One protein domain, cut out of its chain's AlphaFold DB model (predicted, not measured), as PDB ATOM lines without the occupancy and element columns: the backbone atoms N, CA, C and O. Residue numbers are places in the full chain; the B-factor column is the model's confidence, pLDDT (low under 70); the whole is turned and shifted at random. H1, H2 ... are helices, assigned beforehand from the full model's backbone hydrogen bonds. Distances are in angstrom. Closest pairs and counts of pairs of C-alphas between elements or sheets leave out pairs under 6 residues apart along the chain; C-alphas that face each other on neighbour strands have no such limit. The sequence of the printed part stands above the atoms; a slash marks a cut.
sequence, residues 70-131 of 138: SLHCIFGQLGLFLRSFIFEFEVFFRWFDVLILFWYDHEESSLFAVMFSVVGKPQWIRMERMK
ATOM      1  N   SER A  70       3.297   4.875  27.398       69.38
ATOM      2  CA  SER A  70       2.037   4.119  27.291       69.38
ATOM      3  C   SER A  70       0.905   4.675  28.177       69.38
ATOM      4  O   SER A  70      -0.264   4.688  27.796       69.38
ATOM      5  N   LEU A  71       1.274   5.263  29.317       73.38
ATOM      6  CA  LEU A  71       0.394   5.990  30.225       73.38
ATOM      7  C   LEU A  71      -0.391   7.133  29.560       73.38
ATOM      8  O   LEU A  71      -1.578   7.246  29.822       73.38
ATOM      9  N   HIS A  72       0.195   7.948  28.683       76.50
ATOM     10  CA  HIS A  72      -0.509   9.066  28.041       76.50
ATOM     11  C   HIS A  72      -1.628   8.590  27.101       76.50
ATOM     12  O   HIS A  72      -2.708   9.177  27.062       76.50
ATOM     13  N   CYS A  73      -1.406   7.474  26.401       78.81
ATOM     14  CA  CYS A  73      -2.440   6.835  25.588       78.81
ATOM     15  C   CYS A  73      -3.565   6.270  26.472       78.81
ATOM     16  O   CYS A  73      -4.747   6.509  26.216       78.81
ATOM     17  N   ILE A  74      -3.195   5.611  27.576       78.19
ATOM     18  CA  ILE A  74      -4.148   5.078  28.557       78.19
ATOM     19  C   ILE A  74      -4.964   6.210  29.193       78.19
ATOM     20  O   ILE A  74      -6.176   6.079  29.290       78.19
ATOM     21  N   PHE A  75      -4.350   7.336  29.569       79.19
ATOM     22  CA  PHE A  75      -5.051   8.494  30.134       79.19
ATOM     23  C   PHE A  75      -5.987   9.165  29.123       79.19
ATOM     24  O   PHE A  75      -7.095   9.550  29.492       79.19
ATOM     25  N   GLY A  76      -5.594   9.260  27.850       81.12
ATOM     26  CA  GLY A  76      -6.462   9.781  26.792       81.12
ATOM     27  C   GLY A  76      -7.697   8.905  26.567       81.12
ATOM     28  O   GLY A  76      -8.824   9.400  26.518       81.12
ATOM     29  N   GLN A  77      -7.504   7.586  26.509       83.69
ATOM     30  CA  GLN A  77      -8.600   6.632  26.348       83.69
ATOM     31  C   GLN A  77      -9.472   6.538  27.606       83.69
ATOM     32  O   GLN A  77     -10.698   6.483  27.505       83.69
ATOM     33  N   LEU A  78      -8.856   6.583  28.788       86.25
ATOM     34  CA  LEU A  78      -9.550   6.605  30.069       86.25
ATOM     35  C   LEU A  78     -10.366   7.887  30.233       86.25
ATOM     36  O   LEU A  78     -11.469   7.820  30.752       86.25
ATOM     37  N   GLY A  79      -9.884   9.034  29.751       86.94
ATOM     38  CA  GLY A  79     -10.634  10.292  29.766       86.94
ATOM     39  C   GLY A  79     -11.899  10.239  28.906       86.94
ATOM     40  O   GLY A  79     -12.963  10.675  29.343       86.94
ATOM     41  N   LEU A  80     -11.817   9.648  27.709       85.75
ATOM     42  CA  LEU A  80     -12.993   9.427  26.857       85.75
ATOM     43  C   LEU A  80     -13.954   8.407  27.474       85.75
ATOM     44  O   LEU A  80     -15.165   8.620  27.458       85.75
ATOM     45  N   PHE A  81     -13.415   7.340  28.065       85.94
ATOM     46  CA  PHE A  81     -14.204   6.343  28.778       85.94
ATOM     47  C   PHE A  81     -14.928   6.957  29.977       85.94
ATOM     48  O   PHE A  81     -16.137   6.803  30.091       85.94
ATOM     49  N   LEU A  82     -14.223   7.719  30.816       86.12
ATOM     50  CA  LEU A  82     -14.785   8.449  31.950       86.12
ATOM     51  C   LEU A  82     -15.861   9.428  31.495       86.12
ATOM     52  O   LEU A  82     -16.881   9.534  32.155       86.12
ATOM     53  N   ARG A  83     -15.685  10.117  30.364       86.31
ATOM     54  CA  ARG A  83     -16.696  11.049  29.853       86.31
ATOM     55  C   ARG A  83     -17.983  10.340  29.431       86.31
ATOM     56  O   ARG A  83     -19.060  10.791  29.808       86.31
ATOM     57  N   SER A  84     -17.877   9.247  28.677       85.88
ATOM     58  CA  SER A  84     -19.043   8.443  28.284       85.88
ATOM     59  C   SER A  84     -19.699   7.783  29.496       85.88
ATOM     60  O   SER A  84     -20.919   7.784  29.620       85.88
ATOM     61  N   PHE A  85     -18.881   7.296  30.426       85.00
ATOM     62  CA  PHE A  85     -19.321   6.704  31.678       85.00
ATOM     63  C   PHE A  85     -20.061   7.730  32.536       85.00
ATOM     64  O   PHE A  85     -21.198   7.497  32.895       85.00
ATOM     65  N   ILE A  86     -19.494   8.908  32.801       83.44
ATOM     66  CA  ILE A  86     -20.151   9.956  33.597       83.44
ATOM     67  C   ILE A  86     -21.496  10.360  32.974       83.44
ATOM     68  O   ILE A  86     -22.455  10.566  33.711       83.44
ATOM     69  N   PHE A  87     -21.595  10.404  31.643       82.62
ATOM     70  CA  PHE A  87     -22.843  10.732  30.952       82.62
ATOM     71  C   PHE A  87     -23.934   9.665  31.144       82.62
ATOM     72  O   PHE A  87     -25.076   9.988  31.470       82.62
ATOM     73  N   GLU A  88     -23.589   8.387  30.990       84.81
ATOM     74  CA  GLU A  88     -24.524   7.284  31.258       84.81
ATOM     75  C   GLU A  88     -24.880   7.197  32.745       84.81
ATOM     76  O   GLU A  88     -26.037   6.967  33.109       84.81
ATOM     77  N   PHE A  89     -23.896   7.443  33.610       79.25
ATOM     78  CA  PHE A  89     -24.075   7.444  35.053       79.25
ATOM     79  C   PHE A  89     -24.976   8.582  35.509       79.25
ATOM     80  O   PHE A  89     -25.769   8.358  36.408       79.25
ATOM     81  N   GLU A  90     -24.937   9.764  34.899       88.06
ATOM     82  CA  GLU A  90     -25.836  10.870  35.246       88.06
ATOM     83  C   GLU A  90     -27.313  10.480  35.058       88.06
ATOM     84  O   GLU A  90     -28.138  10.697  35.946       88.06
ATOM     85  N   VAL A  91     -27.649   9.820  33.945       89.06
ATOM     86  CA  VAL A  91     -29.009   9.310  33.692       89.06
ATOM     87  C   VAL A  91     -29.360   8.188  34.667       89.06
ATOM     88  O   VAL A  91     -30.474   8.155  35.197       89.06
ATOM     89  N   PHE A  92     -28.402   7.301  34.939       83.88
ATOM     90  CA  PHE A  92     -28.573   6.222  35.903       83.88
ATOM     91  C   PHE A  92     -28.803   6.755  37.320       83.88
ATOM     92  O   PHE A  92     -29.712   6.288  37.992       83.88
ATOM     93  N   PHE A  93     -28.056   7.769  37.760       82.94
ATOM     94  CA  PHE A  93     -28.196   8.402  39.072       82.94
ATOM     95  C   PHE A  93     -29.551   9.078  39.230       82.94
ATOM     96  O   PHE A  93     -30.158   8.958  40.287       82.94
ATOM     97  N   ARG A  94     -30.071   9.726  38.183       90.69
ATOM     98  CA  ARG A  94     -31.423  10.304  38.224       90.69
ATOM     99  C   ARG A  94     -32.500   9.229  38.358       90.69
ATOM    100  O   ARG A  94     -33.439   9.406  39.124       90.69
ATOM    101  N   TRP A  95     -32.356   8.110  37.652       89.00
ATOM    102  CA  TRP A  95     -33.248   6.959  37.821       89.00
ATOM    103  C   TRP A  95     -33.093   6.292  39.190       89.00
ATOM    104  O   TRP A  95     -34.083   5.876  39.780       89.00
ATOM    105  N   PHE A  96     -31.868   6.211  39.702       81.12
ATOM    106  CA  PHE A  96     -31.551   5.614  40.992       81.12
ATOM    107  C   PHE A  96     -32.078   6.453  42.157       81.12
ATOM    108  O   PHE A  96     -32.598   5.888  43.106       81.12
ATOM    109  N   ASP A  97     -32.014   7.780  42.064       87.12
ATOM    110  CA  ASP A  97     -32.595   8.701  43.046       87.12
ATOM    111  C   ASP A  97     -34.119   8.543  43.120       87.12
ATOM    112  O   ASP A  97     -34.672   8.363  44.201       87.12
ATOM    113  N   VAL A  98     -34.792   8.467  41.964       87.62
ATOM    114  CA  VAL A  98     -36.229   8.149  41.896       87.62
ATOM    115  C   VAL A  98     -36.511   6.756  42.450       87.62
ATOM    116  O   VAL A  98     -37.496   6.577  43.157       87.62
ATOM    117  N   LEU A  99     -35.655   5.772  42.163       85.94
ATOM    118  CA  LEU A  99     -35.814   4.412  42.666       85.94
ATOM    119  C   LEU A  99     -35.664   4.361  44.188       85.94
ATOM    120  O   LEU A  99     -36.478   3.709  44.828       85.94
ATOM    121  N   ILE A 100     -34.687   5.071  44.759       82.00
ATOM    122  CA  ILE A 100     -34.505   5.204  46.209       82.00
ATOM    123  C   ILE A 100     -35.700   5.921  46.819       82.00
ATOM    124  O   ILE A 100     -36.223   5.442  47.813       82.00
ATOM    125  N   LEU A 101     -36.142   7.037  46.239       85.06
ATOM    126  CA  LEU A 101     -37.256   7.813  46.775       85.06
ATOM    127  C   LEU A 101     -38.560   7.009  46.738       85.06
ATOM    128  O   LEU A 101     -39.287   6.981  47.723       85.06
ATOM    129  N   PHE A 102     -38.808   6.290  45.642       81.81
ATOM    130  CA  PHE A 102     -39.935   5.369  45.502       81.81
ATOM    131  C   PHE A 102     -39.859   4.207  46.501       81.81
ATOM    132  O   PHE A 102     -40.862   3.841  47.107       81.81
ATOM    133  N   TRP A 103     -38.669   3.635  46.701       71.69
ATOM    134  CA  TRP A 103     -38.452   2.594  47.707       71.69
ATOM    135  C   TRP A 103     -38.534   3.108  49.142       71.69
ATOM    136  O   TRP A 103     -38.837   2.328  50.032       71.69
ATOM    137  N   TYR A 104     -38.229   4.384  49.379       67.56
ATOM    138  CA  TYR A 104     -38.279   4.996  50.702       67.56
ATOM    139  C   TYR A 104     -39.709   5.353  51.107       67.56
ATOM    140  O   TYR A 104     -40.067   5.245  52.277       67.56
ATOM    141  N   ASP A 105     -40.530   5.739  50.129       71.12
ATOM    142  CA  ASP A 105     -41.957   6.018  50.307       71.12
ATOM    143  C   ASP A 105     -42.773   4.734  50.563       71.12
ATOM    144  O   ASP A 105     -43.816   4.762  51.212       71.12
ATOM    145  N   HIS A 106     -42.266   3.575  50.126       71.69
ATOM    146  CA  HIS A 106     -42.808   2.270  50.493       71.69
ATOM    147  C   HIS A 106     -42.119   1.764  51.777       71.69
ATOM    148  O   HIS A 106     -40.897   1.722  51.855       71.69
ATOM    149  N   GLU A 107     -42.875   1.347  52.802       62.72
ATOM    150  CA  GLU A 107     -42.391   0.961  54.154       62.72
ATOM    151  C   GLU A 107     -41.263  -0.113  54.249       62.72
ATOM    152  O   GLU A 107     -40.821  -0.463  55.344       62.72
ATOM    153  N   GLU A 108     -40.719  -0.624  53.141       64.44
ATOM    154  CA  GLU A 108     -39.674  -1.659  53.089       64.44
ATOM    155  C   GLU A 108     -38.225  -1.120  53.032       64.44
ATOM    156  O   GLU A 108     -37.282  -1.847  52.708       64.44
ATOM    157  N   SER A 109     -37.997   0.129  53.457       62.66
ATOM    158  CA  SER A 109     -36.658   0.738  53.635       62.66
ATOM    159  C   SER A 109     -35.690  -0.082  54.516       62.66
ATOM    160  O   SER A 109     -34.470   0.118  54.500       62.66
ATOM    161  N   SER A 110     -36.220  -1.037  55.283       64.06
ATOM    162  CA  SER A 110     -35.457  -1.971  56.110       64.06
ATOM    163  C   SER A 110     -34.559  -2.908  55.291       64.06
ATOM    164  O   SER A 110     -33.453  -3.222  55.735       64.06
ATOM    165  N   LEU A 111     -34.955  -3.300  54.075       66.44
ATOM    166  CA  LEU A 111     -34.160  -4.198  53.227       66.44
ATOM    167  C   LEU A 111     -32.854  -3.544  52.759       66.44
ATOM    168  O   LEU A 111     -31.817  -4.208  52.715       66.44
ATOM    169  N   PHE A 112     -32.866  -2.235  52.497       63.28
ATOM    170  CA  PHE A 112     -31.670  -1.489  52.093       63.28
ATOM    171  C   PHE A 112     -30.687  -1.336  53.261       63.28
ATOM    172  O   PHE A 112     -29.489  -1.589  53.114       63.28
ATOM    173  N   ALA A 113     -31.204  -1.025  54.455       67.00
ATOM    174  CA  ALA A 113     -30.417  -0.995  55.684       67.00
ATOM    175  C   ALA A 113     -29.807  -2.371  56.009       67.00
ATOM    176  O   ALA A 113     -28.653  -2.441  56.434       67.00
ATOM    177  N   VAL A 114     -30.532  -3.470  55.761       70.25
ATOM    178  CA  VAL A 114     -30.030  -4.844  55.939       70.25
ATOM    179  C   VAL A 114     -28.960  -5.186  54.901       70.25
ATOM    180  O   VAL A 114     -27.924  -5.731  55.276       70.25
ATOM    181  N   MET A 115     -29.138  -4.826  53.626       71.62
ATOM    182  CA  MET A 115     -28.142  -5.093  52.578       71.62
ATOM    183  C   MET A 115     -26.827  -4.340  52.845       71.62
ATOM    184  O   MET A 115     -25.748  -4.934  52.770       71.62
ATOM    185  N   PHE A 116     -26.913  -3.073  53.268       62.53
ATOM    186  CA  PHE A 116     -25.754  -2.284  53.695       62.53
ATOM    187  C   PHE A 116     -25.178  -2.741  55.039       62.53
ATOM    188  O   PHE A 116     -23.970  -2.663  55.228       62.53
ATOM    189  N   SER A 117     -25.983  -3.295  55.946       64.56
ATOM    190  CA  SER A 117     -25.482  -3.884  57.198       64.56
ATOM    191  C   SER A 117     -24.807  -5.244  56.989       64.56
ATOM    192  O   SER A 117     -23.917  -5.609  57.756       64.56
ATOM    193  N   VAL A 118     -25.194  -6.005  55.959       63.19
ATOM    194  CA  VAL A 118     -24.560  -7.283  55.588       63.19
ATOM    195  C   VAL A 118     -23.243  -7.051  54.849       63.19
ATOM    196  O   VAL A 118     -22.247  -7.693  55.178       63.19
ATOM    197  N   VAL A 119     -23.210  -6.108  53.903       62.50
ATOM    198  CA  VAL A 119     -21.995  -5.750  53.141       62.50
ATOM    199  C   VAL A 119     -21.059  -4.840  53.949       62.50
ATOM    200  O   VAL A 119     -19.845  -4.875  53.770       62.50
ATOM    201  N   GLY A 120     -21.607  -4.057  54.875       54.25
ATOM    202  CA  GLY A 120     -20.905  -3.037  55.647       54.25
ATOM    203  C   GLY A 120     -20.579  -3.420  57.084       54.25
ATOM    204  O   GLY A 120     -20.318  -2.510  57.862       54.25
ATOM    205  N   LYS A 121     -20.564  -4.706  57.477       53.62
ATOM    206  CA  LYS A 121     -19.963  -5.089  58.770       53.62
ATOM    207  C   LYS A 121     -18.472  -4.752  58.718       53.62
ATOM    208  O   LYS A 121     -17.708  -5.508  58.111       53.62
ATOM    209  N   PRO A 122     -18.011  -3.671  59.366       52.84
ATOM    210  CA  PRO A 122     -16.600  -3.390  59.387       52.84
ATOM    211  C   PRO A 122     -16.016  -4.401  60.373       52.84
ATOM    212  O   PRO A 122     -16.416  -4.481  61.535       52.84
ATOM    213  N   GLN A 123     -15.064  -5.209  59.923       58.66
ATOM    214  CA  GLN A 123     -14.367  -6.200  60.750       58.66
ATOM    215  C   GLN A 123     -13.542  -5.563  61.901       58.66
ATOM    216  O   GLN A 123     -12.789  -6.247  62.591       58.66
ATOM    217  N   TRP A 124     -13.686  -4.255  62.131       55.38
ATOM    218  CA  TRP A 124     -12.903  -3.442  63.056       55.38
ATOM    219  C   TRP A 124     -13.039  -3.870  64.528       55.38
ATOM    220  O   TRP A 124     -12.088  -3.735  65.293       55.38
ATOM    221  N   ILE A 125     -14.149  -4.516  64.906       56.69
ATOM    222  CA  ILE A 125     -14.374  -5.037  66.270       56.69
ATOM    223  C   ILE A 125     -13.490  -6.261  66.601       56.69
ATOM    224  O   ILE A 125     -13.358  -6.642  67.765       56.69
ATOM    225  N   ARG A 126     -12.806  -6.877  65.622       57.34
ATOM    226  CA  ARG A 126     -11.876  -7.992  65.896       57.34
ATOM    227  C   ARG A 126     -10.485  -7.534  66.364       57.34
ATOM    228  O   ARG A 126      -9.780  -8.341  66.964       57.34
ATOM    229  N   MET A 127     -10.084  -6.279  66.146       55.09
ATOM    230  CA  MET A 127      -8.729  -5.827  66.504       55.09
ATOM    231  C   MET A 127      -8.572  -5.365  67.963       55.09
ATOM    232  O   MET A 127      -7.475  -5.484  68.505       55.09
ATOM    233  N   GLU A 128      -9.634  -4.921  68.644       59.19
ATOM    234  CA  GLU A 128      -9.510  -4.469  70.044       59.19
ATOM    235  C   GLU A 128      -9.301  -5.609  71.050       59.19
ATOM    236  O   GLU A 128      -8.595  -5.433  72.043       59.19
ATOM    237  N   ARG A 129      -9.784  -6.825  70.762       57.66
ATOM    238  CA  ARG A 129      -9.624  -7.973  71.677       57.66
ATOM    239  C   ARG A 129      -8.210  -8.562  71.758       57.66
ATOM    240  O   ARG A 129      -8.006  -9.526  72.489       57.66
ATOM    241  N   MET A 130      -7.230  -7.992  71.053       56.62
ATOM    242  CA  MET A 130      -5.821  -8.393  71.172       56.62
ATOM    243  C   MET A 130      -5.000  -7.508  72.122       56.62
ATOM    244  O   MET A 130      -3.877  -7.879  72.457       56.62
ATOM    245  N   LYS A 131      -5.530  -6.369  72.593       61.03
ATOM    246  CA  LYS A 131      -4.799  -5.492  73.532       61.03
ATOM    247  C   LYS A 131      -5.054  -5.807  75.008       61.03
ATOM    248  O   LYS A 131      -4.303  -5.351  75.862       61.03
TER     249      LYS A 131
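AT A GLANCE: This is residues 70 to 131 of the 138 residues of an uncharacterized protein of Ensete ventricosum (UniProt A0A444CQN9). An open, flat V: the long, kinked helix H1 makes one arm, and the short helix H2 with the small H3 beyond it makes the other, H2 turning back from the end of H1. The printed part has 62 residues with three named helices, H1, H2 and H3 in that order, no named strand, and is all helix. It is extended, with a radius of gyration of the C-alphas of 19.5 A, and spans 48 by 43 by 11 A.

IN THESE COORDINATES: H1, residues 70 to 105, is 49.7 A long, from C-alpha 70 at (2.037, 4.119, 27.291), with a kink of 31 degrees near residue 90. H2 is residues 110 to 119, 14.3 A. H3 is residues 123 to 126, 6.0 A, ending with C-alpha 126 at (-11.876, -7.992, 65.896).

HOW THE PARTS SIT: H1 and H2 are near each other, with 5 pairs of C-alphas within 10 A. H3 is apart from H1 and from H2. Every O i to N i+4 pair is within hydrogen-bond range in H2, and 31 of 32 in H1; H3 is too short for one.

THE WHOLE: The C-alphas farthest apart, of Ser 70 and Glu 107, are 52.0 A apart. The printed part has no cut, and both links are tight. Residues 70 to 99 and 113 to 131 stand free. The pLDDT is under 70 at residues 70, 104, 107 to 113 and 116 to 131.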